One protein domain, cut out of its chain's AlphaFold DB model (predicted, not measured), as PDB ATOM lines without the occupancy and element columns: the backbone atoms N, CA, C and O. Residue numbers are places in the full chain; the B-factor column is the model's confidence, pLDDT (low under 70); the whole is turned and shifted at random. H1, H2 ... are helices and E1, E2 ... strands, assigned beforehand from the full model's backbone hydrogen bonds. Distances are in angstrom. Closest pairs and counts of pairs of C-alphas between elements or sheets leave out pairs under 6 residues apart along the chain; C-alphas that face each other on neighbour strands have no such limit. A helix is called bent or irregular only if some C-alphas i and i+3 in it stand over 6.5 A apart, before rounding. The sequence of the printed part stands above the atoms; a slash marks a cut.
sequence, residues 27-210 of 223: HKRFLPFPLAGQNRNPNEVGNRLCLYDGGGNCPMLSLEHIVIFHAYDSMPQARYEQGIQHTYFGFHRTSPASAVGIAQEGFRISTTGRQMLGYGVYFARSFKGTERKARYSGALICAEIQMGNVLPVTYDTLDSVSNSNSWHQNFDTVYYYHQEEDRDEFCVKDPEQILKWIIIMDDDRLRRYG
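What this domain is: This is residues 27 to 210 of the 223 residues of the protein "Hypothetical protein" of Rotaria sp. Silwood2 (UniProt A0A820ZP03). Two sheets of four strands stand partly face to face as a sandwich with crossed strands: a strongly twisted sheet with three long strands, E8, E4 and E2, and the short E1 at its edge, and a sheet of four short strands, E3, E7, E6 and E5. H1 and H3 cover one face of the twisted sheet and H2 the other, while the short H4 and H5 lie by the second sheet and H6 follows E8 at the last end. The printed part has 184 residues, with six named helices and eight named strands in the order E1 H1 E2 H2 E3 H3 E4 E5 H4 H5 E6 E7 E8 H6; both sheets are mixed. The class is mixed, helices and strands, though under half of the residues, 82, are in named elements. The whole is compact, with a radius of gyration of the C-alphas of 16.1 A and spans of 48 by 41 by 28 A.

How they stand to each other: The first sheet runs E1, residues 30 to 32, E8, residues 194 to 201, E4, residues 139 to 146, and E2, residues 87 to 94. E1 and E8 are parallel, with N 31 and O 199 2.9 A apart; E8 and E4 are antiparallel, with N 142 and O 198 3.0 A apart; E4 and E2 are antiparallel, with N 141 and O 92 2.7 A apart. H1, residues 63 to 70, is on this sheet at a height of 8.8 A and runs across the strands, at 67 degrees to E4 on the local plane; its closest C-alphas to E4 are those of Leu 63 and Cys 142, 6.8 A. E1, H1 and E2 form a split strand-helix-strand unit, two strands running the same way with E8 and E4 between them, and its crossover is right-handed. H2, residues 96 to 105, is on the opposite face from H1 at a height of 9.6 A, along the strands, at 22 degrees to E4 on the local plane; with H1 this gives three layers, helices on both faces of a sheet. The second sheet runs E3, residues 121 to 124, E7, residues 185 to 188, E6, residues 173 to 176, and E5, residues 150 to 153. N 123 and O 186 of the antiparallel E3 and E7 are 2.9 A apart, N 176 and O 185 of the hairpin E6 and E7 2.8 A, and N 151 and O 173 of the parallel E5 and E6 2.8 A. The two sheets form a sandwich, two sheets face to face, their facing parts 9.6 A centre to centre and their strands at 60 degrees. The closest C-alphas of E2 and E3 are those of Gly 90 and Phe 123, 5.0 A. H3, residues 127 to 131, is over E2, on the same face as H1, at a height of 7.4 A. H4, residues 155 to 160, and H5, residues 166 to 169, only graze the second sheet; E5, H4, H5 and E6 form a strand-helix-strand unit, parallel neighbour strands with helices between, with a right-handed crossover. H6, residues 203 to 208, only grazes the first sheet. Every O i to N i+4 pair is within hydrogen-bond range in H1, H2, H3 and H6; H4 has 0 of 2, beside 2 of 3 O i to N i+3 pairs, and H5 is too short for such a pair.

Where its parts are: E1 begins at C-alpha 30, (-46.352, 23.034, 3.880). H1 measures 9.7 A, E2 22.4 A, H2 14.1 A, E3 10.6 A, E4 22.3 A and E8 19.7 A from first to last C-alpha. H4 is irregular: C-alphas 156 and 159 are 7.6 A apart. H6 ends at C-alpha 208, (-46.677, 14.587, 15.500).

The domain as a whole: The C-alphas of Asn 43 and Ser 166 are the two farthest apart, 50.0 A. The printed part has no cut. The long links are E1 to H1, with 30 residues, H1 to E2, with 16, and H2 to E3, with 15. The mean pLDDT of the printed part is 81.5; residues 27 to 48, 53 to 57, 73 to 76, 132 to 137, 203 to 207 and 209 to 210 are under 70.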
ATOM      1  N   HIS A  27     -55.793  27.505   3.175       44.03
ATOM      2  CA  HIS A  27     -55.859  26.689   4.409       44.03
ATOM      3  C   HIS A  27     -55.217  25.284   4.364       44.03
ATOM      4  O   HIS A  27     -55.850  24.311   4.751       44.03
ATOM      5  N   LYS A  28     -53.951  25.151   3.943       52.84
ATOM      6  CA  LYS A  28     -53.053  24.009   4.293       52.84
ATOM      7  C   LYS A  28     -51.706  24.238   3.632       52.84
ATOM      8  O   LYS A  28     -51.690  24.264   2.417       52.84
ATOM      9  N   ARG A  29     -50.611  24.525   4.349       57.81
ATOM     10  CA  ARG A  29     -49.491  25.282   3.741       57.81
ATOM     11  C   ARG A  29     -48.092  24.799   4.180       57.81
ATOM     12  O   ARG A  29     -47.453  25.410   5.031       57.81
ATOM     13  N   PHE A  30     -47.638  23.686   3.586       57.47
ATOM     14  CA  PHE A  30     -46.352  23.034   3.880       57.47
ATOM     15  C   PHE A  30     -45.575  22.627   2.620       57.47
ATOM     16  O   PHE A  30     -46.152  22.563   1.535       57.47
ATOM     17  N   LEU A  31     -44.289  22.305   2.789       58.62
ATOM     18  CA  LEU A  31     -43.406  21.686   1.799       58.62
ATOM     19  C   LEU A  31     -42.665  20.476   2.413       58.62
ATOM     20  O   LEU A  31     -42.141  20.607   3.522       58.62
ATOM     21  N   PRO A  32     -42.566  19.316   1.728       58.06
ATOM     22  CA  PRO A  32     -41.823  18.167   2.241       58.06
ATOM     23  C   PRO A  32     -40.317  18.443   2.306       58.06
ATOM     24  O   PRO A  32     -39.709  18.821   1.304       58.06
ATOM     25  N   PHE A  33     -39.695  18.162   3.454       58.72
ATOM     26  CA  PHE A  33     -38.240  18.259   3.641       58.72
ATOM     27  C   PHE A  33     -37.375  17.502   2.595       58.72
ATOM     28  O   PHE A  33     -36.296  18.000   2.279       58.72
ATOM     29  N   PRO A  34     -37.810  16.380   1.974       57.00
ATOM     30  CA  PRO A  34     -37.088  15.761   0.851       57.00
ATOM     31  C   PRO A  34     -36.884  16.655  -0.385       57.00
ATOM     32  O   PRO A  34     -35.903  16.497  -1.100       57.00
ATOM     33  N   LEU A  35     -37.741  17.655  -0.629       57.34
ATOM     34  CA  LEU A  35     -37.540  18.606  -1.737       57.34
ATOM     35  C   LEU A  35     -36.491  19.693  -1.405       57.34
ATOM     36  O   LEU A  35     -36.201  20.576  -2.217       57.34
ATOM     37  N   ALA A  36     -35.910  19.636  -0.206       58.41
ATOM     38  CA  ALA A  36     -35.109  20.687   0.393       58.41
ATOM     39  C   ALA A  36     -33.606  20.308   0.384       58.41
ATOM     40  O   ALA A  36     -33.152  19.433   1.126       58.41
ATOM     41  N   GLY A  37     -32.828  20.992  -0.464       60.78
ATOM     42  CA  GLY A  37     -31.358  20.965  -0.487       60.78
ATOM     43  C   GLY A  37     -30.727  19.582  -0.620       60.78
ATOM     44  O   GLY A  37     -30.995  18.855  -1.568       60.78
ATOM     45  N   GLN A  38     -29.890  19.222   0.353       54.06
ATOM     46  CA  GLN A  38     -29.159  17.948   0.398       54.06
ATOM     47  C   GLN A  38     -30.045  16.688   0.432       54.06
ATOM     48  O   GLN A  38     -29.534  15.593   0.231       54.06
ATOM     49  N   ASN A  39     -31.355  16.822   0.674       56.53
ATOM     50  CA  ASN A  39     -32.290  15.693   0.670       56.53
ATOM     51  C   ASN A  39     -32.905  15.416  -0.717       56.53
ATOM     52  O   ASN A  39     -33.706  14.491  -0.847       56.53
ATOM     53  N   ARG A  40     -32.567  16.218  -1.740       62.25
ATOM     54  CA  ARG A  40     -33.142  16.122  -3.090       62.25
ATOM     55  C   ARG A  40     -32.818  14.789  -3.759       62.25
ATOM     56  O   ARG A  40     -31.660  14.401  -3.880       62.25
ATOM     57  N   ASN A  41     -33.850  14.153  -4.302       59.50
ATOM     58  CA  ASN A  41     -33.714  13.046  -5.240       59.50
ATOM     59  C   ASN A  41     -33.287  13.580  -6.623       59.50
ATOM     60  O   ASN A  41     -33.977  14.455  -7.159       59.50
ATOM     61  N   PRO A  42     -32.224  13.039  -7.253       58.91
ATOM     62  CA  PRO A  42     -31.788  13.474  -8.576       58.91
ATOM     63  C   PRO A  42     -32.837  13.388  -9.693       58.91
ATOM     64  O   PRO A  42     -32.711  14.082 -10.701       58.91
ATOM     65  N   ASN A  43     -33.865  12.556  -9.505       59.88
ATOM     66  CA  ASN A  43     -34.913  12.265 -10.484       59.88
ATOM     67  C   ASN A  43     -36.192  13.110 -10.303       59.88
ATOM     68  O   ASN A  43     -37.182  12.880 -10.994       59.88
ATOM     69  N   GLU A  44     -36.203  14.065  -9.367       57.56
ATOM     70  CA  GLU A  44     -37.380  14.879  -9.038       57.56
ATOM     71  C   GLU A  44     -37.232  16.352  -9.459       57.56
ATOM     72  O   GLU A  44     -36.137  16.860  -9.707       57.56
ATOM     73  N   VAL A  45     -38.365  17.066  -9.515       54.53
ATOM     74  CA  VAL A  45     -38.513  18.436 -10.060       54.53
ATOM     75  C   VAL A  45     -37.525  19.458  -9.465       54.53
ATOM     76  O   VAL A  45     -37.214  20.455 -10.118       54.53
ATOM     77  N   GLY A  46     -37.009  19.209  -8.257       55.00
ATOM     78  CA  GLY A  46     -36.057  20.079  -7.563       55.00
ATOM     79  C   GLY A  46     -34.570  19.877  -7.871       55.00
ATOM     80  O   GLY A  46     -33.763  20.619  -7.317       55.00
ATOM     81  N   ASN A  47     -34.171  18.919  -8.716       56.78
ATOM     82  CA  ASN A  47     -32.745  18.657  -8.989       56.78
ATOM     83  C   ASN A  47     -32.166  19.371 -10.232       56.78
ATOM     84  O   ASN A  47     -31.008  19.171 -10.587       56.78
ATOM     85  N   ARG A  48     -32.945  20.216 -10.914       65.56
ATOM     86  CA  ARG A  48     -32.447  21.027 -12.039       65.56
ATOM     87  C   ARG A  48     -32.104  22.449 -11.605       65.56
ATOM     88  O   ARG A  48     -32.688  22.965 -10.655       65.56
ATOM     89  N   LEU A  49     -31.198  23.091 -12.343       72.38
ATOM     90  CA  LEU A  49     -30.968  24.529 -12.214       72.38
ATOM     91  C   LEU A  49     -32.241  25.314 -12.578       72.38
ATOM     92  O   LEU A  49     -33.093  24.825 -13.329       72.38
ATOM     93  N   CYS A  50     -32.371  26.532 -12.057       78.69
ATOM     94  CA  CYS A  50     -33.423  27.450 -12.462       78.69
ATOM     95  C   CYS A  50     -33.250  27.790 -13.946       78.69
ATOM     96  O   CYS A  50     -32.314  28.486 -14.326       78.69
ATOM     97  N   LEU A  51     -34.174  27.327 -14.789       73.12
ATOM     98  CA  LEU A  51     -34.118  27.565 -16.238       73.12
ATOM     99  C   LEU A  51     -34.289  29.044 -16.625       73.12
ATOM    100  O   LEU A  51     -34.055  29.398 -17.776       73.12
ATOM    101  N   TYR A  52     -34.710  29.890 -15.682       70.81
ATOM    102  CA  TYR A  52     -34.886  31.325 -15.884       70.81
ATOM    103  C   TYR A  52     -33.731  32.167 -15.324       70.81
ATOM    104  O   TYR A  52     -33.738  33.382 -15.501       70.81
ATOM    105  N   ASP A  53     -32.743  31.556 -14.663       64.50
ATOM    106  CA  ASP A  53     -31.596  32.269 -14.094       64.50
ATOM    107  C   ASP A  53     -30.481  32.461 -15.135       64.50
ATOM    108  O   ASP A  53     -29.361  31.969 -15.018       64.50
ATOM    109  N   GLY A  54     -30.825  33.163 -16.215       54.22
ATOM    110  CA  GLY A  54     -29.903  33.520 -17.295       54.22
ATOM    111  C   GLY A  54     -29.040  34.754 -17.001       54.22
ATOM    112  O   GLY A  54     -28.492  35.328 -17.938       54.22
ATOM    113  N   GLY A  55     -28.971  35.209 -15.743       56.81
ATOM    114  CA  GLY A  55     -28.313  36.472 -15.390       56.81
ATOM    115  C   GLY A  55     -28.569  37.004 -13.975       56.81
ATOM    116  O   GLY A  55     -28.597  38.218 -13.800       56.81
ATOM    117  N   GLY A  56     -28.807  36.146 -12.976       60.62
ATOM    118  CA  GLY A  56     -28.950  36.531 -11.564       60.62
ATOM    119  C   GLY A  56     -30.335  37.045 -11.150       60.62
ATOM    120  O   GLY A  56     -30.579  37.251  -9.964       60.62
ATOM    121  N   ASN A  57     -31.256  37.228 -12.101       69.19
ATOM    122  CA  ASN A  57     -32.608  37.737 -11.861       69.19
ATOM    123  C   ASN A  57     -33.665  36.750 -12.372       69.19
ATOM    124  O   ASN A  57     -34.058  36.780 -13.538       69.19
ATOM    125  N   CYS A  58     -34.152  35.885 -11.482       80.88
ATOM    126  CA  CYS A  58     -35.258  34.987 -11.793       80.88
ATOM    127  C   CYS A  58     -36.602  35.754 -11.825       80.88
ATOM    128  O   CYS A  58     -36.998  36.315 -10.805       80.88
ATOM    129  N   PRO A  59     -37.369  35.728 -12.933       81.88
ATOM    130  CA  PRO A  59     -38.694  36.346 -13.017       81.88
ATOM    131  C   PRO A  59     -39.796  35.547 -12.292       81.88
ATOM    132  O   PRO A  59     -40.900  36.056 -12.100       81.88
ATOM    133  N   MET A  60     -39.541  34.290 -11.901       83.06
ATOM    134  CA  MET A  60     -40.527  33.432 -11.236       83.06
ATOM    135  C   MET A  60     -40.440  33.568  -9.710       83.06
ATOM    136  O   MET A  60     -39.825  32.763  -9.016       83.06
ATOM    137  N   LEU A  61     -41.094  34.603  -9.187       82.38
ATOM    138  CA  LEU A  61     -41.064  34.983  -7.772       82.38
ATOM    139  C   LEU A  61     -42.194  34.341  -6.936       82.38
ATOM    140  O   LEU A  61     -42.803  35.000  -6.096       82.38
ATOM    141  N   SER A  62     -42.525  33.063  -7.161       85.19
ATOM    142  CA  SER A  62     -43.402  32.320  -6.235       85.19
ATOM    143  C   SER A  62     -42.586  31.710  -5.097       85.19
ATOM    144  O   SER A  62     -41.454  31.274  -5.307       85.19
ATOM    145  N   LEU A  63     -43.150  31.639  -3.887       84.75
ATOM    146  CA  LEU A  63     -42.441  31.086  -2.726       84.75
ATOM    147  C   LEU A  63     -42.019  29.628  -2.945       84.75
ATOM    148  O   LEU A  63     -40.929  29.227  -2.540       84.75
ATOM    149  N   GLU A  64     -42.853  28.851  -3.633       80.31
ATOM    150  CA  GLU A  64     -42.536  27.497  -4.071       80.31
ATOM    151  C   GLU A  64     -41.293  27.492  -4.966       80.31
ATOM    152  O   GLU A  64     -40.349  26.759  -4.682       80.31
ATOM    153  N   HIS A  65     -41.249  28.337  -6.003       83.94
ATOM    154  CA  HIS A  65     -40.098  28.431  -6.905       83.94
ATOM    155  C   HIS A  65     -38.829  28.856  -6.162       83.94
ATOM    156  O   HIS A  65     -37.788  28.215  -6.307       83.94
ATOM    157  N   ILE A  66     -38.915  29.884  -5.314       86.75
ATOM    158  CA  ILE A  66     -37.789  30.367  -4.509       86.75
ATOM    159  C   ILE A  66     -37.239  29.260  -3.596       86.75
ATOM    160  O   ILE A  66     -36.023  29.093  -3.519       86.75
ATOM    161  N   VAL A  67     -38.085  28.439  -2.966       83.75
ATOM    162  CA  VAL A  67     -37.611  27.324  -2.123       83.75
ATOM    163  C   VAL A  67     -37.011  26.170  -2.928       83.75
ATOM    164  O   VAL A  67     -35.993  25.605  -2.513       83.75
ATOM    165  N   ILE A  68     -37.587  25.827  -4.084       78.12
ATOM    166  CA  ILE A  68     -37.027  24.777  -4.950       78.12
ATOM    167  C   ILE A  68     -35.686  25.215  -5.541       78.12
ATOM    168  O   ILE A  68     -34.753  24.417  -5.600       78.12
ATOM    169  N   PHE A  69     -35.560  26.453  -6.008       80.25
ATOM    170  CA  PHE A  69     -34.435  26.831  -6.862       80.25
ATOM    171  C   PHE A  69     -33.440  27.777  -6.194       80.25
ATOM    172  O   PHE A  69     -32.253  27.623  -6.447       80.25
ATOM    173  N   HIS A  70     -33.876  28.676  -5.305       83.69
ATOM    174  CA  HIS A  70     -33.056  29.812  -4.854       83.69
ATOM    175  C   HIS A  70     -32.726  29.873  -3.353       83.69
ATOM    176  O   HIS A  70     -32.040  30.787  -2.894       83.69
ATOM    177  N   ALA A  71     -33.186  28.900  -2.567       79.75
ATOM    178  CA  ALA A  71     -32.966  28.872  -1.120       79.75
ATOM    179  C   ALA A  71     -31.653  28.207  -0.662       79.75
ATOM    180  O   ALA A  71     -31.358  28.177   0.537       79.75
ATOM    181  N   TYR A  72     -30.879  27.666  -1.605       74.50
ATOM    182  CA  TYR A  72     -29.671  26.877  -1.363       74.50
ATOM    183  C   TYR A  72     -28.480  27.400  -2.169       74.50
ATOM    184  O   TYR A  72     -28.647  27.919  -3.269       74.50
ATOM    185  N   ASP A  73     -27.281  27.180  -1.628       63.16
ATOM    186  CA  ASP A  73     -25.973  27.615  -2.136       63.16
ATOM    187  C   ASP A  73     -25.676  27.340  -3.614       63.16
ATOM    188  O   ASP A  73     -24.795  27.982  -4.177       63.16
ATOM    189  N   SER A  74     -26.356  26.383  -4.250       57.66
ATOM    190  CA  SER A  74     -26.137  26.097  -5.668       57.66
ATOM    191  C   SER A  74     -26.615  27.225  -6.588       57.66
ATOM    192  O   SER A  74     -26.042  27.381  -7.661       57.66
ATOM    193  N   MET A  75     -27.627  28.005  -6.179       66.62
ATOM    194  CA  MET A  75     -28.132  29.203  -6.875       66.62
ATOM    195  C   MET A  75     -28.798  30.163  -5.863       66.62
ATOM    196  O   MET A  75     -30.018  30.338  -5.903       66.62
ATOM    197  N   PRO A  76     -28.066  30.758  -4.905       69.88
ATOM    198  CA  PRO A  76     -28.676  31.654  -3.925       69.88
ATOM    199  C   PRO A  76     -29.369  32.828  -4.627       69.88
ATOM    200  O   PRO A  76     -28.908  33.294  -5.668       69.88
ATOM    201  N   GLN A  77     -30.448  33.348  -4.035       80.44
ATOM    202  CA  GLN A  77     -31.013  34.634  -4.461       80.44
ATOM    203  C   GLN A  77     -29.920  35.708  -4.578       80.44
ATOM    204  O   GLN A  77     -28.981  35.728  -3.771       80.44
ATOM    205  N   ALA A  78     -30.070  36.643  -5.520       86.00
ATOM    206  CA  ALA A  78     -29.256  37.855  -5.555       86.00
ATOM    207  C   ALA A  78     -29.292  38.593  -4.200       86.00
ATOM    208  O   ALA A  78     -30.220  38.425  -3.395       86.00
ATOM    209  N   ARG A  79     -28.261  39.400  -3.925       90.81
ATOM    210  CA  ARG A  79     -28.272  40.298  -2.762       90.81
ATOM    211  C   ARG A  79     -29.437  41.277  -2.876       90.81
ATOM    212  O   ARG A  79     -29.934  41.545  -3.968       90.81
ATOM    213  N   TYR A  80     -29.894  41.781  -1.737       92.56
ATOM    214  CA  TYR A  80     -30.828  42.896  -1.752       92.56
ATOM    215  C   TYR A  80     -30.127  44.142  -2.312       92.56
ATOM    216  O   TYR A  80     -29.019  44.470  -1.894       92.56
ATOM    217  N   GLU A  81     -30.779  44.830  -3.242       91.75
ATOM    218  CA  GLU A  81     -30.329  46.070  -3.863       91.75
ATOM    219  C   GLU A  81     -31.406  47.145  -3.656       91.75
ATOM    220  O   GLU A  81     -32.526  47.088  -4.177       91.75
ATOM    221  N   GLN A  82     -31.068  48.151  -2.849       88.81
ATOM    222  CA  GLN A  82     -31.999  49.210  -2.480       88.81
ATOM    223  C   GLN A  82     -32.441  50.011  -3.713       88.81
ATOM    224  O   GLN A  82     -31.620  50.519  -4.471       88.81
ATOM    225  N   GLY A  83     -33.758  50.130  -3.901       85.94
ATOM    226  CA  GLY A  83     -34.354  50.778  -5.074       85.94
ATOM    227  C   GLY A  83     -34.577  49.853  -6.277       85.94
ATOM    228  O   GLY A  83     -35.257  50.270  -7.212       85.94
ATOM    229  N   ILE A  84     -34.082  48.608  -6.241       87.94
ATOM    230  CA  ILE A  84     -34.376  47.572  -7.244       87.94
ATOM    231  C   ILE A  84     -35.479  46.640  -6.730       87.94
ATOM    232  O   ILE A  84     -36.533  46.526  -7.355       87.94
ATOM    233  N   GLN A  85     -35.281  46.001  -5.571       88.62
ATOM    234  CA  GLN A  85     -36.310  45.151  -4.965       88.62
ATOM    235  C   GLN A  85     -37.171  45.935  -3.956       88.62
ATOM    236  O   GLN A  85     -36.679  46.471  -2.961       88.62
ATOM    237  N   HIS A  86     -38.489  45.952  -4.177       90.75
ATOM    238  CA  HIS A  86     -39.472  46.412  -3.182       90.75
ATOM    239  C   HIS A  86     -39.917  45.282  -2.240       90.75
ATOM    240  O   HIS A  86     -40.153  45.515  -1.052       90.75
ATOM    241  N   THR A  87     -39.993  44.058  -2.768       92.94
ATOM    242  CA  THR A  87     -40.209  42.824  -2.011       92.94
ATOM    243  C   THR A  87     -39.000  41.904  -2.136       92.94
ATOM    244  O   THR A  87     -38.339  41.869  -3.171       92.94
ATOM    245  N   TYR A  88     -38.695  41.158  -1.078       94.50
ATOM    246  CA  TYR A  88     -37.553  40.244  -1.020       94.50
ATOM    247  C   TYR A  88     -37.946  38.956  -0.291       94.50
ATOM    248  O   TYR A  88     -38.903  38.962   0.488       94.50
ATOM    249  N   PHE A  89     -37.235  37.850  -0.528       93.56
ATOM    250  CA  PHE A  89     -37.563  36.574   0.109       93.56
ATOM    251  C   PHE A  89     -36.580  36.222   1.221       93.56
ATOM    252  O   PHE A  89     -35.392  36.007   0.982       93.56
ATOM    253  N   GLY A  90     -37.091  36.138   2.446       94.12
ATOM    254  CA  GLY A  90     -36.322  35.796   3.636       94.12
ATOM    255  C   GLY A  90     -36.493  34.344   4.052       94.12
ATOM    256  O   GLY A  90     -37.576  33.772   3.926       94.12
ATOM    257  N   PHE A  91     -35.440  33.762   4.621       92.06
ATOM    258  CA  PHE A  91     -35.486  32.433   5.225       92.06
ATOM    259  C   PHE A  91     -35.338  32.501   6.743       92.06
ATOM    260  O   PHE A  91     -34.455  33.173   7.271       92.06
ATOM    261  N   HIS A  92     -36.190  31.772   7.454       91.56
ATOM    262  CA  HIS A  92     -36.201  31.681   8.910       91.56
ATOM    263  C   HIS A  92     -36.182  30.206   9.331       91.56
ATOM    264  O   HIS A  92     -36.796  29.365   8.677       91.56
ATOM    265  N   ARG A  93     -35.492  29.863  10.423       88.19
ATOM    266  CA  ARG A  93     -35.436  28.488  10.949       88.19
ATOM    267  C   ARG A  93     -35.778  28.481  12.421       88.19
ATOM    268  O   ARG A  93     -35.214  29.248  13.195       88.19
ATOM    269  N   THR A  94     -36.691  27.598  12.800       87.00
ATOM    270  CA  THR A  94     -37.260  27.577  14.146       87.00
ATOM    271  C   THR A  94     -37.672  26.166  14.569       87.00
ATOM    272  O   THR A  94     -37.529  25.196  13.815       87.00
ATOM    273  N   SER A  95     -38.141  26.022  15.809       85.69
ATOM    274  CA  SER A  95     -38.670  24.745  16.290       85.69
ATOM    275  C   SER A  95     -39.989  24.405  15.575       85.69
ATOM    276  O   SER A  95     -40.716  25.320  15.182       85.69
ATOM    277  N   PRO A  96     -40.362  23.122  15.428       82.19
ATOM    278  CA  PRO A  96     -41.642  22.758  14.821       82.19
ATOM    279  C   PRO A  96     -42.836  23.381  15.553       82.19
ATOM    280  O   PRO A  96     -43.715  23.940  14.911       82.19
ATOM    281  N   ALA A  97     -42.819  23.372  16.892       82.44
ATOM    282  CA  ALA A  97     -43.856  23.988  17.721       82.44
ATOM    283  C   ALA A  97     -43.969  25.503  17.477       82.44
ATOM    284  O   ALA A  97     -45.069  26.032  17.349       82.44
ATOM    285  N   SER A  98     -42.836  26.197  17.342       85.44
ATOM    286  CA  SER A  98     -42.801  27.622  16.997       85.44
ATOM    287  C   SER A  98     -43.327  27.887  15.584       85.44
ATOM    288  O   SER A  98     -44.014  28.880  15.375       85.44
ATOM    289  N   ALA A  99     -43.056  27.001  14.621       83.75
ATOM    290  CA  ALA A  99     -43.614  27.100  13.275       83.75
ATOM    291  C   ALA A  99     -45.136  26.859  13.253       83.75
ATOM    292  O   ALA A  99     -45.834  27.522  12.491       83.75
ATOM    293  N   VAL A 100     -45.664  25.977  14.116       78.62
ATOM    294  CA  VAL A 100     -47.119  25.836  14.326       78.62
ATOM    295  C   VAL A 100     -47.711  27.116  14.912       78.62
ATOM    296  O   VAL A 100     -48.690  27.616  14.369       78.62
ATOM    297  N   GLY A 101     -47.076  27.693  15.938       79.75
ATOM    298  CA  GLY A 101     -47.482  28.988  16.494       79.75
ATOM    299  C   GLY A 101     -47.510  30.092  15.433       79.75
ATOM    300  O   GLY A 101     -48.510  30.785  15.305       79.75
ATOM    301  N   ILE A 102     -46.480  30.191  14.583       84.62
ATOM    302  CA  ILE A 102     -46.448  31.148  13.461       84.62
ATOM    303  C   ILE A 102     -47.566  30.876  12.439       84.62
ATOM    304  O   ILE A 102     -48.144  31.815  11.899       84.62
ATOM    305  N   ALA A 103     -47.907  29.611  12.175       76.88
ATOM    306  CA  ALA A 103     -49.010  29.254  11.279       76.88
ATOM    307  C   ALA A 103     -50.404  29.581  11.851       76.88
ATOM    308  O   ALA A 103     -51.341  29.756  11.078       76.88
ATOM    309  N   GLN A 104     -50.545  29.630  13.179       73.38
ATOM    310  CA  GLN A 104     -51.807  29.895  13.880       73.38
ATOM    311  C   GLN A 104     -51.993  31.374  14.246       73.38
ATOM    312  O   GLN A 104     -53.102  31.890  14.172       73.38
ATOM    313  N   GLU A 105     -50.915  32.041  14.656       77.50
ATOM    314  CA  GLU A 105     -50.935  33.351  15.320       77.50
ATOM    315  C   GLU A 105     -50.111  34.421  14.577       77.50
ATOM    316  O   GLU A 105     -50.033  35.562  15.031       77.50
ATOM    317  N   GLY A 106     -49.477  34.057  13.457       83.75
ATOM    318  CA  GLY A 106     -48.568  34.920  12.705       83.75
ATOM    319  C   GLY A 106     -47.170  35.038  13.320       83.75
ATOM    320  O   GLY A 106     -46.845  34.474  14.369       83.75
ATOM    321  N   PHE A 107     -46.298  35.780  12.639       90.44
ATOM    322  CA  PHE A 107     -44.985  36.126  13.178       90.44
ATOM    323  C   PHE A 107     -45.103  37.123  14.337       90.44
ATOM    324  O   PHE A 107     -45.996  37.964  14.377       90.44
ATOM    325  N   ARG A 108     -44.156  37.055  15.276       90.75
ATOM    326  CA  ARG A 108     -44.064  37.960  16.429       90.75
ATOM    327  C   ARG A 108     -42.648  38.513  16.543       90.75
ATOM    328  O   ARG A 108     -41.681  37.783  16.319       90.75
ATOM    329  N   ILE A 109     -42.539  39.786  16.917       90.62
ATOM    330  CA  ILE A 109     -41.264  40.453  17.194       90.62
ATOM    331  C   ILE A 109     -40.570  39.746  18.362       90.62
ATOM    332  O   ILE A 109     -41.184  39.495  19.401       90.62
ATOM    333  N   SER A 110     -39.278  39.444  18.219       79.69
ATOM    334  CA  SER A 110     -38.484  38.973  19.353       79.69
ATOM    335  C   SER A 110     -38.192  40.146  20.288       79.69
ATOM    336  O   SER A 110     -37.577  41.116  19.864       79.69
ATOM    337  N   THR A 111     -38.627  40.067  21.549       76.25
ATOM    338  CA  THR A 111     -38.466  41.130  22.569       76.25
ATOM    339  C   THR A 111     -37.455  40.787  23.670       76.25
ATOM    340  O   THR A 111     -37.268  41.558  24.607       76.25
ATOM    341  N   THR A 112     -36.796  39.627  23.591       76.88
ATOM    342  CA  THR A 112     -35.936  39.086  24.659       76.88
ATOM    343  C   THR A 112     -34.586  38.609  24.120       76.88
ATOM    344  O   THR A 112     -34.461  38.277  22.944       76.88
ATOM    345  N   GLY A 113     -33.561  38.563  24.976       79.62
ATOM    346  CA  GLY A 113     -32.200  38.174  24.582       79.62
ATOM    347  C   GLY A 113     -31.433  39.259  23.812       79.62
ATOM    348  O   GLY A 113     -31.911  40.380  23.655       79.62
ATOM    349  N   ARG A 114     -30.216  38.924  23.360       85.12
ATOM    350  CA  ARG A 114     -29.359  39.821  22.563       85.12
ATOM    351  C   ARG A 114     -29.807  39.815  21.100       85.12
ATOM    352  O   ARG A 114     -29.860  38.751  20.487       85.12
ATOM    353  N   GLN A 115     -30.061  40.995  20.548       89.06
ATOM    354  CA  GLN A 115     -30.640  41.210  19.222       89.06
ATOM    355  C   GLN A 115     -29.649  41.962  18.325       89.06
ATOM    356  O   GLN A 115     -29.454  43.162  18.482       89.06
ATOM    357  N   MET A 116     -28.985  41.259  17.404       92.31
ATOM    358  CA  MET A 116     -27.865  41.806  16.617       92.31
ATOM    359  C   MET A 116     -28.245  42.993  15.712       92.31
ATOM    360  O   MET A 116     -27.431  43.882  15.502       92.31
ATOM    361  N   LEU A 117     -29.478  43.006  15.203       94.00
ATOM    362  CA  LEU A 117     -30.030  43.983  14.258       94.00
ATOM    363  C   LEU A 117     -31.231  44.748  14.854       94.00
ATOM    364  O   LEU A 117     -32.105  45.200  14.123       94.00
ATOM    365  N   GLY A 118     -31.315  44.841  16.185       93.00
ATOM    366  CA  GLY A 118     -32.471  45.419  16.881       93.00
ATOM    367  C   GLY A 118     -33.652  44.454  17.029       93.00
ATOM    368  O   GLY A 118     -33.574  43.297  16.608       93.00
ATOM    369  N   TYR A 119     -34.734  44.879  17.683       92.88
ATOM    370  CA  TYR A 119     -35.858  43.987  17.980       92.88
ATOM    371  C   TYR A 119     -36.842  43.940  16.805       92.88
ATOM    372  O   TYR A 119     -37.504  44.926  16.504       92.88
ATOM    373  N   GLY A 120     -36.993  42.773  16.183       94.31
ATOM    374  CA  GLY A 120     -37.881  42.580  15.034       94.31
ATOM    375  C   GLY A 120     -38.059  41.104  14.691       94.31
ATOM    376  O   GLY A 120     -37.885  40.229  15.552       94.31
ATOM    377  N   VAL A 121     -38.393  40.817  13.431       94.88
ATOM    378  CA  VAL A 121     -38.435  39.453  12.883       94.88
ATOM    379  C   VAL A 121     -37.224  39.227  11.979       94.88
ATOM    380  O   VAL A 121     -37.007  39.949  11.009       94.88
ATOM    381  N   TYR A 122     -36.423  38.212  12.313       94.19
ATOM    382  CA  TYR A 122     -35.133  37.947  11.676       94.19
ATOM    383  C   TYR A 122     -35.228  36.932  10.541       94.19
ATOM    384  O   TYR A 122     -35.754  35.829  10.725       94.19
ATOM    385  N   PHE A 123     -34.580  37.256   9.428       94.38
ATOM    386  CA  PHE A 123     -34.427  36.405   8.256       94.38
ATOM    387  C   PHE A 123     -32.959  36.342   7.803       94.38
ATOM    388  O   PHE A 123     -32.131  37.178   8.164       94.38
ATOM    389  N   ALA A 124     -32.630  35.315   7.026       92.50
ATOM    390  CA  ALA A 124     -31.368  35.165   6.306       92.50
ATOM    391  C   ALA A 124     -31.623  35.116   4.792       92.50
ATOM    392  O   ALA A 124     -32.712  34.730   4.358       92.50
ATOM    393  N   ARG A 125     -30.602  35.448   3.992       90.50
ATOM    394  CA  ARG A 125     -30.630  35.361   2.517       90.50
ATOM    395  C   ARG A 125     -30.683  33.926   1.971       90.50
ATOM    396  O   ARG A 125     -31.129  33.721   0.848       90.50
ATOM    397  N   SER A 126     -30.262  32.923   2.746       86.00
ATOM    398  CA  SER A 126     -30.256  31.501   2.356       86.00
ATOM    399  C   SER A 126     -30.655  30.591   3.523       86.00
ATOM    400  O   SER A 126     -30.555  30.990   4.689       86.00
ATOM    401  N   PHE A 127     -31.038  29.334   3.256       81.31
ATOM    402  CA  PHE A 127     -31.225  28.367   4.345       81.31
ATOM    403  C   PHE A 127     -29.928  28.069   5.097       81.31
ATOM    404  O   PHE A 127     -29.984  27.918   6.317       81.31
ATOM    405  N   LYS A 128     -28.770  28.052   4.425       78.12
ATOM    406  CA  LYS A 128     -27.462  27.873   5.076       78.12
ATOM    407  C   LYS A 128     -27.185  28.950   6.126       78.12
ATOM    408  O   LYS A 128     -26.774  28.629   7.242       78.12
ATOM    409  N   GLY A 129     -27.523  30.206   5.820       76.50
ATOM    410  CA  GLY A 129     -27.467  31.322   6.770       76.50
ATOM    411  C   GLY A 129     -28.325  31.102   8.028       76.50
ATOM    412  O   GLY A 129     -27.999  31.603   9.102       76.50
ATOM    413  N   THR A 130     -29.382  30.283   7.946       76.06
ATOM    414  CA  THR A 130     -30.191  29.896   9.117       76.06
ATOM    415  C   THR A 130     -29.597  28.744   9.940       76.06
ATOM    416  O   THR A 130     -29.914  28.614  11.124       76.06
ATOM    417  N   GLU A 131     -28.736  27.899   9.363       73.19
ATOM    418  CA  GLU A 131     -28.269  26.670  10.025       73.19
ATOM    419  C   GLU A 131     -27.346  26.951  11.202       73.19
ATOM    420  O   GLU A 131     -27.532  26.382  12.275       73.19
ATOM    421  N   ARG A 132     -26.408  27.893  11.036       64.81
ATOM    422  CA  ARG A 132     -25.466  28.305  12.094       64.81
ATOM    423  C   ARG A 132     -26.167  28.950  13.303       64.81
ATOM    424  O   ARG A 132     -25.578  29.025  14.376       64.81
ATOM    425  N   LYS A 133     -27.414  29.408  13.136       61.22
ATOM    426  CA  LYS A 133     -28.222  30.074  14.174       61.22
ATOM    427  C   LYS A 133     -29.131  29.122  14.942       61.22
ATOM    428  O   LYS A 133     -29.427  29.343  16.117       61.22
ATOM    429  N   ALA A 134     -29.633  28.089  14.274       53.66
ATOM    430  CA  ALA A 134     -30.676  27.252  14.831       53.66
ATOM    431  C   ALA A 134     -30.102  26.190  15.777       53.66
ATOM    432  O   ALA A 134     -29.631  25.141  15.347       53.66
ATOM    433  N   ARG A 135     -30.316  26.381  17.084       56.00
ATOM    434  CA  ARG A 135     -30.214  25.305  18.095       56.00
ATOM    435  C   ARG A 135     -31.263  24.187  17.908       56.00
ATOM    436  O   ARG A 135     -31.359  23.291  18.739       56.00
ATOM    437  N   TYR A 136     -32.059  24.251  16.838       56.94
ATOM    438  CA  TYR A 136     -33.212  23.402  16.577       56.94
ATOM    439  C   TYR A 136     -33.145  22.812  15.158       56.94
ATOM    440  O   TYR A 136     -33.155  23.525  14.148       56.94
ATOM    441  N   SER A 137     -33.116  21.481  15.074       59.81
ATOM    442  CA  SER A 137     -33.571  20.754  13.890       59.81
ATOM    443  C   SER A 137     -35.100  20.695  13.946       59.81
ATOM    444  O   SER A 137     -35.677  20.281  14.951       59.81
ATOM    445  N   GLY A 138     -35.781  21.186  12.912       76.81
ATOM    446  CA  GLY A 138     -37.219  21.402  13.027       76.81
ATOM    447  C   GLY A 138     -37.887  21.854  11.745       76.81
ATOM    448  O   GLY A 138     -38.199  21.033  10.888       76.81
ATOM    449  N   ALA A 139     -38.128  23.158  11.652       82.81
ATOM    450  CA  ALA A 139     -38.876  23.775  10.572       82.81
ATOM    451  C   ALA A 139     -38.062  24.896   9.919       82.81
ATOM    452  O   ALA A 139     -37.423  25.700  10.606       82.81
ATOM    453  N   LEU A 140     -38.120  24.956   8.593       87.44
ATOM    454  CA  LEU A 140     -37.687  26.112   7.813       87.44
ATOM    455  C   LEU A 140     -38.931  26.888   7.380       87.44
ATOM    456  O   LEU A 140     -39.991  26.302   7.176       87.44
ATOM    457  N   ILE A 141     -38.804  28.195   7.213       89.25
ATOM    458  CA  ILE A 141     -39.838  29.064   6.666       89.25
ATOM    459  C   ILE A 141     -39.185  29.907   5.574       89.25
ATOM    460  O   ILE A 141     -38.099  30.444   5.785       89.25
ATOM    461  N   CYS A 142     -39.828  30.016   4.417       91.62
ATOM    462  CA  CYS A 142     -39.505  31.023   3.408       91.62
ATOM    463  C   CYS A 142     -40.651  32.027   3.361       91.62
ATOM    464  O   CYS A 142     -41.811  31.613   3.333       91.62
ATOM    465  N   ALA A 143     -40.339  33.317   3.379       92.94
ATOM    466  CA  ALA A 143     -41.319  34.387   3.458       92.94
ATOM    467  C   ALA A 143     -41.073  35.461   2.397       92.94
ATOM    468  O   ALA A 143     -39.929  35.822   2.149       92.94
ATOM    469  N   GLU A 144     -42.144  35.972   1.792       93.81
ATOM    470  CA  GLU A 144     -42.131  37.138   0.907       93.81
ATOM    471  C   GLU A 144     -42.389  38.378   1.761       93.81
ATOM    472  O   GLU A 144     -43.383  38.429   2.488       93.81
ATOM    473  N   ILE A 145     -41.481  39.347   1.699       96.50
ATOM    474  CA  ILE A 145     -41.371  40.432   2.673       96.50
ATOM    475  C   ILE A 145     -41.331  41.773   1.943       96.50
ATOM    476  O   ILE A 145     -40.541  41.954   1.020       96.50
ATOM    477  N   GLN A 146     -42.155  42.722   2.379       96.88
ATOM    478  CA  GLN A 146     -42.114  44.120   1.963       96.88
ATOM    479  C   GLN A 146     -40.953  44.824   2.682       96.88
ATOM    480  O   GLN A 146     -40.982  45.014   3.899       96.88
ATOM    481  N   MET A 147     -39.923  45.223   1.933       96.94
ATOM    482  CA  MET A 147     -38.674  45.721   2.529       96.94
ATOM    483  C   MET A 147     -38.786  47.156   3.066       96.94
ATOM    484  O   MET A 147     -38.076  47.508   4.008       96.94
ATOM    485  N   GLY A 148     -39.700  47.962   2.516       96.19
ATOM    486  CA  GLY A 148     -39.930  49.343   2.956       96.19
ATOM    487  C   GLY A 148     -38.689  50.225   2.794       96.19
ATOM    488  O   GLY A 148     -37.921  50.053   1.842       96.19
ATOM    489  N   ASN A 149     -38.485  51.170   3.714       96.75
ATOM    490  CA  ASN A 149     -37.229  51.906   3.794       96.75
ATOM    491  C   ASN A 149     -36.170  51.075   4.535       96.75
ATOM    492  O   ASN A 149     -36.348  50.731   5.706       96.75
ATOM    493  N   VAL A 150     -35.060  50.769   3.861       97.88
ATOM    494  CA  VAL A 150     -34.016  49.878   4.382       97.88
ATOM    495  C   VAL A 150     -32.832  50.676   4.919       97.88
ATOM    496  O   VAL A 150     -32.302  51.549   4.234       97.88
ATOM    497  N   LEU A 151     -32.395  50.335   6.133       97.62
ATOM    498  CA  LEU A 151     -31.120  50.752   6.707       97.62
ATOM    499  C   LEU A 151     -30.046  49.704   6.360       97.62
ATOM    500  O   LEU A 151     -30.056  48.616   6.948       97.62
ATOM    501  N   PRO A 152     -29.128  49.984   5.416       97.19
ATOM    502  CA  PRO A 152     -27.981  49.121   5.172       97.19
ATOM    503  C   PRO A 152     -26.994  49.215   6.343       97.19
ATOM    504  O   PRO A 152     -26.636  50.313   6.771       97.19
ATOM    505  N   VAL A 153     -26.524  48.072   6.841       97.19
ATOM    506  CA  VAL A 153     -25.445  47.999   7.839       97.19
ATOM    507  C   VAL A 153     -24.356  47.020   7.407       97.19
ATOM    508  O   VAL A 153     -24.619  46.029   6.725       97.19
ATOM    509  N   THR A 154     -23.126  47.291   7.832       96.81
ATOM    510  CA  THR A 154     -21.973  46.385   7.736       96.81
ATOM    511  C   THR A 154     -21.503  46.011   9.144       96.81
ATOM    512  O   THR A 154     -22.107  46.415  10.139       96.81
ATOM    513  N   TYR A 155     -20.419  45.236   9.251       93.94
ATOM    514  CA  TYR A 155     -19.838  44.866  10.543       93.94
ATOM    515  C   TYR A 155     -19.448  46.107  11.366       93.94
ATOM    516  O   TYR A 155     -19.762  46.189  12.551       93.94
ATOM    517  N   ASP A 156     -18.857  47.108  10.710       95.81
ATOM    518  CA  ASP A 156     -18.358  48.335  11.344       95.81
ATOM    519  C   ASP A 156     -19.481  49.251  11.862       95.81
ATOM    520  O   ASP A 156     -19.252  50.089  12.731       95.81
ATOM    521  N   THR A 157     -20.706  49.094  11.347       95.88
ATOM    522  CA  THR A 157     -21.880  49.888  11.751       95.88
ATOM    523  C   THR A 157     -22.888  49.093  12.585       95.88
ATOM    524  O   THR A 157     -23.927  49.636  12.966       95.88
ATOM    525  N   LEU A 158     -22.618  47.816  12.874       93.94
ATOM    526  CA  LEU A 158     -23.565  46.881  13.497       93.94
ATOM    527  C   LEU A 158     -24.018  47.324  14.899       93.94
ATOM    528  O   LEU A 158     -25.190  47.201  15.259       93.94
ATOM    529  N   ASP A 159     -23.106  47.908  15.677       94.12
ATOM    530  CA  ASP A 159     -23.398  48.382  17.034       94.12
ATOM    531  C   ASP A 159     -24.388  49.562  17.072       94.12
ATOM    532  O   ASP A 159     -24.989  49.815  18.113       94.12
ATOM    533  N   SER A 160     -24.641  50.243  15.943       93.75
ATOM    534  CA  SER A 160     -25.655  51.311  15.860       93.75
ATOM    535  C   SER A 160     -27.106  50.803  15.920       93.75
ATOM    536  O   SER A 160     -28.013  51.568  16.262       93.75
ATOM    537  N   VAL A 161     -27.332  49.517  15.616       95.06
ATOM    538  CA  VAL A 161     -28.656  48.861  15.606       95.06
ATOM    539  C   VAL A 161     -28.794  47.757  16.664       95.06
ATOM    540  O   VAL A 161     -29.903  47.446  17.096       95.06
ATOM    541  N   SER A 162     -27.678  47.185  17.120       94.25
ATOM    542  CA  SER A 162     -27.619  46.104  18.112       94.25
ATOM    543  C   SER A 162     -28.356  46.450  19.417       94.25
ATOM    544  O   SER A 162     -28.044  47.422  20.100       94.25
ATOM    545  N   ASN A 163     -29.331  45.616  19.793       93.12
ATOM    546  CA  ASN A 163     -30.233  45.773  20.946       93.12
ATOM    547  C   ASN A 163     -31.006  47.108  20.985       93.12
ATOM    548  O   ASN A 163     -31.388  47.562  22.062       93.12
ATOM    549  N   SER A 164     -31.250  47.735  19.830       91.44
ATOM    550  CA  SER A 164     -31.940  49.024  19.727       91.44
ATOM    551  C   SER A 164     -33.116  48.987  18.751       91.44
ATOM    552  O   SER A 164     -33.073  48.297  17.736       91.44
ATOM    553  N   ASN A 165     -34.134  49.803  19.035       89.94
ATOM    554  CA  ASN A 165     -35.252  50.107  18.131       89.94
ATOM    555  C   ASN A 165     -35.228  51.562  17.636       89.94
ATOM    556  O   ASN A 165     -36.206  52.034  17.061       89.94
ATOM    557  N   SER A 166     -34.135  52.303  17.854       92.75
ATOM    558  CA  SER A 166     -34.001  53.700  17.403       92.75
ATOM    559  C   SER A 166     -34.234  53.860  15.895       92.75
ATOM    560  O   SER A 166     -34.817  54.849  15.457       92.75
ATOM    561  N   TRP A 167     -33.846  52.858  15.100       94.50
ATOM    562  CA  TRP A 167     -34.036  52.843  13.653       94.50
ATOM    563  C   TRP A 167     -35.509  52.714  13.219       94.50
ATOM    564  O   TRP A 167     -35.839  53.196  12.137       94.50
ATOM    565  N   HIS A 168     -36.417  52.198  14.068       95.06
ATOM    566  CA  HIS A 168     -37.850  52.023  13.744       95.06
ATOM    567  C   HIS A 168     -38.575  53.336  13.399       95.06
ATOM    568  O   HIS A 168     -39.670  53.305  12.831       95.06
ATOM    569  N   GLN A 169     -38.001  54.483  13.781       94.38
ATOM    570  CA  GLN A 169     -38.549  55.812  13.502       94.38
ATOM    571  C   GLN A 169     -38.429  56.202  12.024       94.38
ATOM    572  O   GLN A 169     -39.278  56.930  11.523       94.38
ATOM    573  N   ASN A 170     -37.381  55.724  11.344       96.81
ATOM    574  CA  ASN A 170     -37.017  56.157   9.992       96.81
ATOM    575  C   ASN A 170     -36.963  54.999   8.983       96.81
ATOM    576  O   ASN A 170     -37.003  55.246   7.781       96.81
ATOM    577  N   PHE A 171     -36.854  53.755   9.456       97.75
ATOM    578  CA  PHE A 171     -36.647  52.566   8.634       97.75
ATOM    579  C   PHE A 171     -37.591  51.430   9.044       97.75
ATOM    580  O   PHE A 171     -37.964  51.295  10.212       97.75
ATOM    581  N   ASP A 172     -37.935  50.599   8.064       97.50
ATOM    582  CA  ASP A 172     -38.812  49.434   8.207       97.50
ATOM    583  C   ASP A 172     -38.006  48.127   8.255       97.50
ATOM    584  O   ASP A 172     -38.436  47.140   8.848       97.50
ATOM    585  N   THR A 173     -36.798  48.120   7.683       98.06
ATOM    586  CA  THR A 173     -35.909  46.952   7.689       98.06
ATOM    587  C   THR A 173     -34.462  47.364   7.929       98.06
ATOM    588  O   THR A 173     -33.982  48.326   7.334       98.06
ATOM    589  N   VAL A 174     -33.727  46.594   8.730       97.69
ATOM    590  CA  VAL A 174     -32.255  46.615   8.756       97.69
ATOM    591  C   VAL A 174     -31.744  45.470   7.894       97.69
ATOM    592  O   VAL A 174     -32.121  44.324   8.138       97.69
ATOM    593  N   TYR A 175     -30.870  45.753   6.924       97.50
ATOM    594  CA  TYR A 175     -30.206  44.729   6.109       97.50
ATOM    595  C   TYR A 175     -28.702  44.730   6.374       97.50
ATOM    596  O   TYR A 175     -28.017  45.726   6.134       97.50
ATOM    597  N   TYR A 176     -28.190  43.607   6.868       96.31
ATOM    598  CA  TYR A 176     -26.782  43.401   7.163       96.31
ATOM    599  C   TYR A 176     -26.078  42.724   5.990       96.31
ATOM    600  O   TYR A 176     -26.294  41.542   5.715       96.31
ATOM    601  N   TYR A 177     -25.205  43.491   5.337       95.44
ATOM    602  CA  TYR A 177     -24.305  43.007   4.299       95.44
ATOM    603  C   TYR A 177     -23.068  42.407   4.965       95.44
ATOM    604  O   TYR A 177     -22.182  43.119   5.452       95.44
ATOM    605  N   HIS A 178     -23.019  41.081   5.009       92.94
ATOM    606  CA  HIS A 178     -21.894  40.344   5.565       92.94
ATOM    607  C   HIS A 178     -20.746  40.258   4.533       92.94
ATOM    608  O   HIS A 178     -20.963  40.373   3.328       92.94
ATOM    609  N   GLN A 179     -19.497  40.052   4.965       90.88
ATOM    610  CA  GLN A 179     -18.370  39.903   4.024       90.88
ATOM    611  C   GLN A 179     -18.499  38.619   3.176       90.88
ATOM    612  O   GLN A 179     -18.410  38.666   1.954       90.88
ATOM    613  N   GLU A 180     -18.778  37.477   3.816       88.31
ATOM    614  CA  GLU A 180     -19.280  36.262   3.147       88.31
ATOM    615  C   GLU A 180     -20.736  36.469   2.665       88.31
ATOM    616  O   GLU A 180     -21.625  36.697   3.485       88.31
ATOM    617  N   GLU A 181     -20.975  36.347   1.355       81.69
ATOM    618  CA  GLU A 181     -22.269  36.516   0.659       81.69
ATOM    619  C   GLU A 181     -23.434  35.676   1.218       81.69
ATOM    620  O   GLU A 181     -24.579  36.127   1.271       81.69
ATOM    621  N   ASP A 182     -23.165  34.436   1.626       79.69
ATOM    622  CA  ASP A 182     -24.172  33.466   2.078       79.69
ATOM    623  C   ASP A 182     -24.659  33.709   3.517       79.69
ATOM    624  O   ASP A 182     -25.517  32.973   4.020       79.69
ATOM    625  N   ARG A 183     -24.127  34.752   4.167       86.62
ATOM    626  CA  ARG A 183     -24.376  35.133   5.562       86.62
ATOM    627  C   ARG A 183     -25.082  36.480   5.718       86.62
ATOM    628  O   ARG A 183     -25.091  37.013   6.823       86.62
ATOM    629  N   ASP A 184     -25.673  37.014   4.653       92.69
ATOM    630  CA  ASP A 184     -26.526  38.199   4.758       92.69
ATOM    631  C   ASP A 184     -27.775  37.910   5.600       92.69
ATOM    632  O   ASP A 184     -28.432  36.863   5.479       92.69
ATOM    633  N   GLU A 185     -28.112  38.870   6.452       93.81
ATOM    634  CA  GLU A 185     -29.202  38.789   7.417       93.81
ATOM    635  C   GLU A 185     -30.006  40.077   7.400       93.81
ATOM    636  O   GLU A 185     -29.470  41.151   7.146       93.81
ATOM    637  N   PHE A 186     -31.291  39.995   7.722       95.94
ATOM    638  CA  PHE A 186     -32.108  41.189   7.853       95.94
ATOM    639  C   PHE A 186     -33.174  41.037   8.929       95.94
ATOM    640  O   PHE A 186     -33.597  39.930   9.271       95.94
ATOM    641  N   CYS A 187     -33.564  42.174   9.490       96.06
ATOM    642  CA  CYS A 187     -34.530  42.289  10.567       96.06
ATOM    643  C   CYS A 187     -35.616  43.267  10.130       96.06
ATOM    644  O   CYS A 187     -35.315  44.433   9.869       96.06
ATOM    645  N   VAL A 188     -36.856  42.789  10.021       96.88
ATOM    646  CA  VAL A 188     -38.016  43.656   9.773       96.88
ATOM    647  C   VAL A 188     -38.616  44.116  11.092       96.88
ATOM    648  O   VAL A 188     -38.743  43.327  12.035       96.88
ATOM    649  N   LYS A 189     -38.974  45.396  11.144       95.31
ATOM    650  CA  LYS A 189     -39.580  46.068  12.297       95.31
ATOM    651  C   LYS A 189     -40.933  45.461  12.652       95.31
ATOM    652  O   LYS A 189     -41.206  45.242  13.830       95.31
ATOM    653  N   ASP A 190     -41.760  45.200  11.642       94.94
ATOM    654  CA  ASP A 190     -43.162  44.829  11.817       94.94
ATOM    655  C   ASP A 190     -43.498  43.489  11.132       94.94
ATOM    656  O   ASP A 190     -43.192  43.314   9.947       94.94
ATOM    657  N   PRO A 191     -44.142  42.528  11.825       94.31
ATOM    658  CA  PRO A 191     -44.691  41.326  11.205       94.31
ATOM    659  C   PRO A 191     -45.644  41.585  10.028       94.31
ATOM    660  O   PRO A 191     -45.722  40.734   9.143       94.31
ATOM    661  N   GLU A 192     -46.326  42.735   9.961       92.56
ATOM    662  CA  GLU A 192     -47.192  43.103   8.826       92.56
ATOM    663  C   GLU A 192     -46.421  43.272   7.503       92.56
ATOM    664  O   GLU A 192     -46.992  43.108   6.424       92.56
ATOM    665  N   GLN A 193     -45.101  43.502   7.553       95.69
ATOM    666  CA  GLN A 193     -44.242  43.484   6.360       95.69
ATOM    667  C   GLN A 193     -44.158  42.092   5.715       95.69
ATOM    668  O   GLN A 193     -43.747  41.967   4.560       95.69
ATOM    669  N   ILE A 194     -44.514  41.027   6.436       94.25
ATOM    670  CA  ILE A 194     -44.394  39.644   5.979       94.25
ATOM    671  C   ILE A 194     -45.652  39.279   5.186       94.25
ATOM    672  O   ILE A 194     -46.607  38.693   5.698       94.25
ATOM    673  N   LEU A 195     -45.631  39.628   3.899       88.75
ATOM    674  CA  LEU A 195     -46.756  39.470   2.982       88.75
ATOM    675  C   LEU A 195     -47.219  38.016   2.876       88.75
ATOM    676  O   LEU A 195     -48.422  37.766   2.889       88.75
ATOM    677  N   LYS A 196     -46.287  37.062   2.718       85.50
ATOM    678  CA  LYS A 196     -46.606  35.627   2.589       85.50
ATOM    679  C   LYS A 196     -45.537  34.721   3.189       85.50
ATOM    680  O   LYS A 196     -44.386  35.134   3.269       85.50
ATOM    681  N   TRP A 197     -45.858  33.459   3.501       88.31
ATOM    682  CA  TRP A 197     -44.835  32.449   3.839       88.31
ATOM    683  C   TRP A 197     -45.208  30.982   3.569       88.31
ATOM    684  O   TRP A 197     -46.382  30.613   3.536       88.31
ATOM    685  N   ILE A 198     -44.195  30.120   3.423       84.75
ATOM    686  CA  ILE A 198     -44.324  28.652   3.370       84.75
ATOM    687  C   ILE A 198     -43.437  27.985   4.413       84.75
ATOM    688  O   ILE A 198     -42.295  28.397   4.607       84.75
ATOM    689  N   ILE A 199     -43.954  26.943   5.067       83.06
ATOM    690  CA  ILE A 199     -43.235  26.174   6.091       83.06
ATOM    691  C   ILE A 199     -42.753  24.855   5.480       83.06
ATOM    692  O   ILE A 199     -43.531  24.122   4.877       83.06
ATOM    693  N   ILE A 200     -41.479  24.517   5.656       81.19
ATOM    694  CA  ILE A 200     -40.891  23.242   5.229       81.19
ATOM    695  C   ILE A 200     -40.567  22.423   6.475       81.19
ATOM    696  O   ILE A 200     -39.885  22.899   7.387       81.19
ATOM    697  N   MET A 201     -41.060  21.189   6.510       77.75
ATOM    698  CA  MET A 201     -40.922  20.273   7.641       77.75
ATOM    699  C   MET A 201     -40.912  18.823   7.127       77.75
ATOM    700  O   MET A 201     -41.353  18.552   6.007       77.75
ATOM    701  N   ASP A 202     -40.381  17.886   7.910       72.94
ATOM    702  CA  ASP A 202     -40.532  16.455   7.619       72.94
ATOM    703  C   ASP A 202     -41.925  15.935   8.013       72.94
ATOM    704  O   ASP A 202     -42.597  16.489   8.886       72.94
ATOM    705  N   ASP A 203     -42.357  14.868   7.337       66.06
ATOM    706  CA  ASP A 203     -43.709  14.310   7.461       66.06
ATOM    707  C   ASP A 203     -43.987  13.761   8.874       66.06
ATOM    708  O   ASP A 203     -45.073  13.953   9.416       66.06
ATOM    709  N   ASP A 204     -42.982  13.172   9.530       68.88
ATOM    710  CA  ASP A 204     -43.106  12.660  10.900       68.88
ATOM    711  C   ASP A 204     -43.414  13.772  11.911       68.88
ATOM    712  O   ASP A 204     -44.242  13.591  12.814       68.88
ATOM    713  N   ARG A 205     -42.785  14.947  11.770       69.75
ATOM    714  CA  ARG A 205     -43.126  16.127  12.575       69.75
ATOM    715  C   ARG A 205     -44.501  16.675  12.196       69.75
ATOM    716  O   ARG A 205     -45.270  16.961  13.112       69.75
ATOM    717  N   LEU A 206     -44.857  16.758  10.910       66.25
ATOM    718  CA  LEU A 206     -46.204  17.191  10.503       66.25
ATOM    719  C   LEU A 206     -47.298  16.334  11.168       66.25
ATOM    720  O   LEU A 206     -48.249  16.884  11.731       66.25
ATOM    721  N   ARG A 207     -47.128  15.005  11.204       68.12
ATOM    722  CA  ARG A 207     -48.024  14.075  11.918       68.12
ATOM    723  C   ARG A 207     -48.015  14.304  13.426       68.12
ATOM    724  O   ARG A 207     -49.079  14.422  14.026       68.12
ATOM    725  N   ARG A 208     -46.832  14.409  14.042       73.25
ATOM    726  CA  ARG A 208     -46.677  14.587  15.500       73.25
ATOM    727  C   ARG A 208     -47.353  15.851  16.030       73.25
ATOM    728  O   ARG A 208     -47.912  15.817  17.121       73.25
ATOM    729  N   TYR A 209     -47.298  16.946  15.277       66.19
ATOM    730  CA  TYR A 209     -47.944  18.212  15.635       66.19
ATOM    731  C   TYR A 209     -49.389  18.321  15.117       66.19
ATOM    732  O   TYR A 209     -49.976  19.398  15.157       66.19
ATOM    733  N   GLY A 210     -49.975  17.219  14.624       60.28
ATOM    734  CA  GLY A 210     -51.361  17.167  14.159       60.28
ATOM    735  C   GLY A 210     -51.643  17.998  12.905       60.28
ATOM    736  O   GLY A 210     -52.799  18.212  12.569       60.28
TER     737      GLY A 210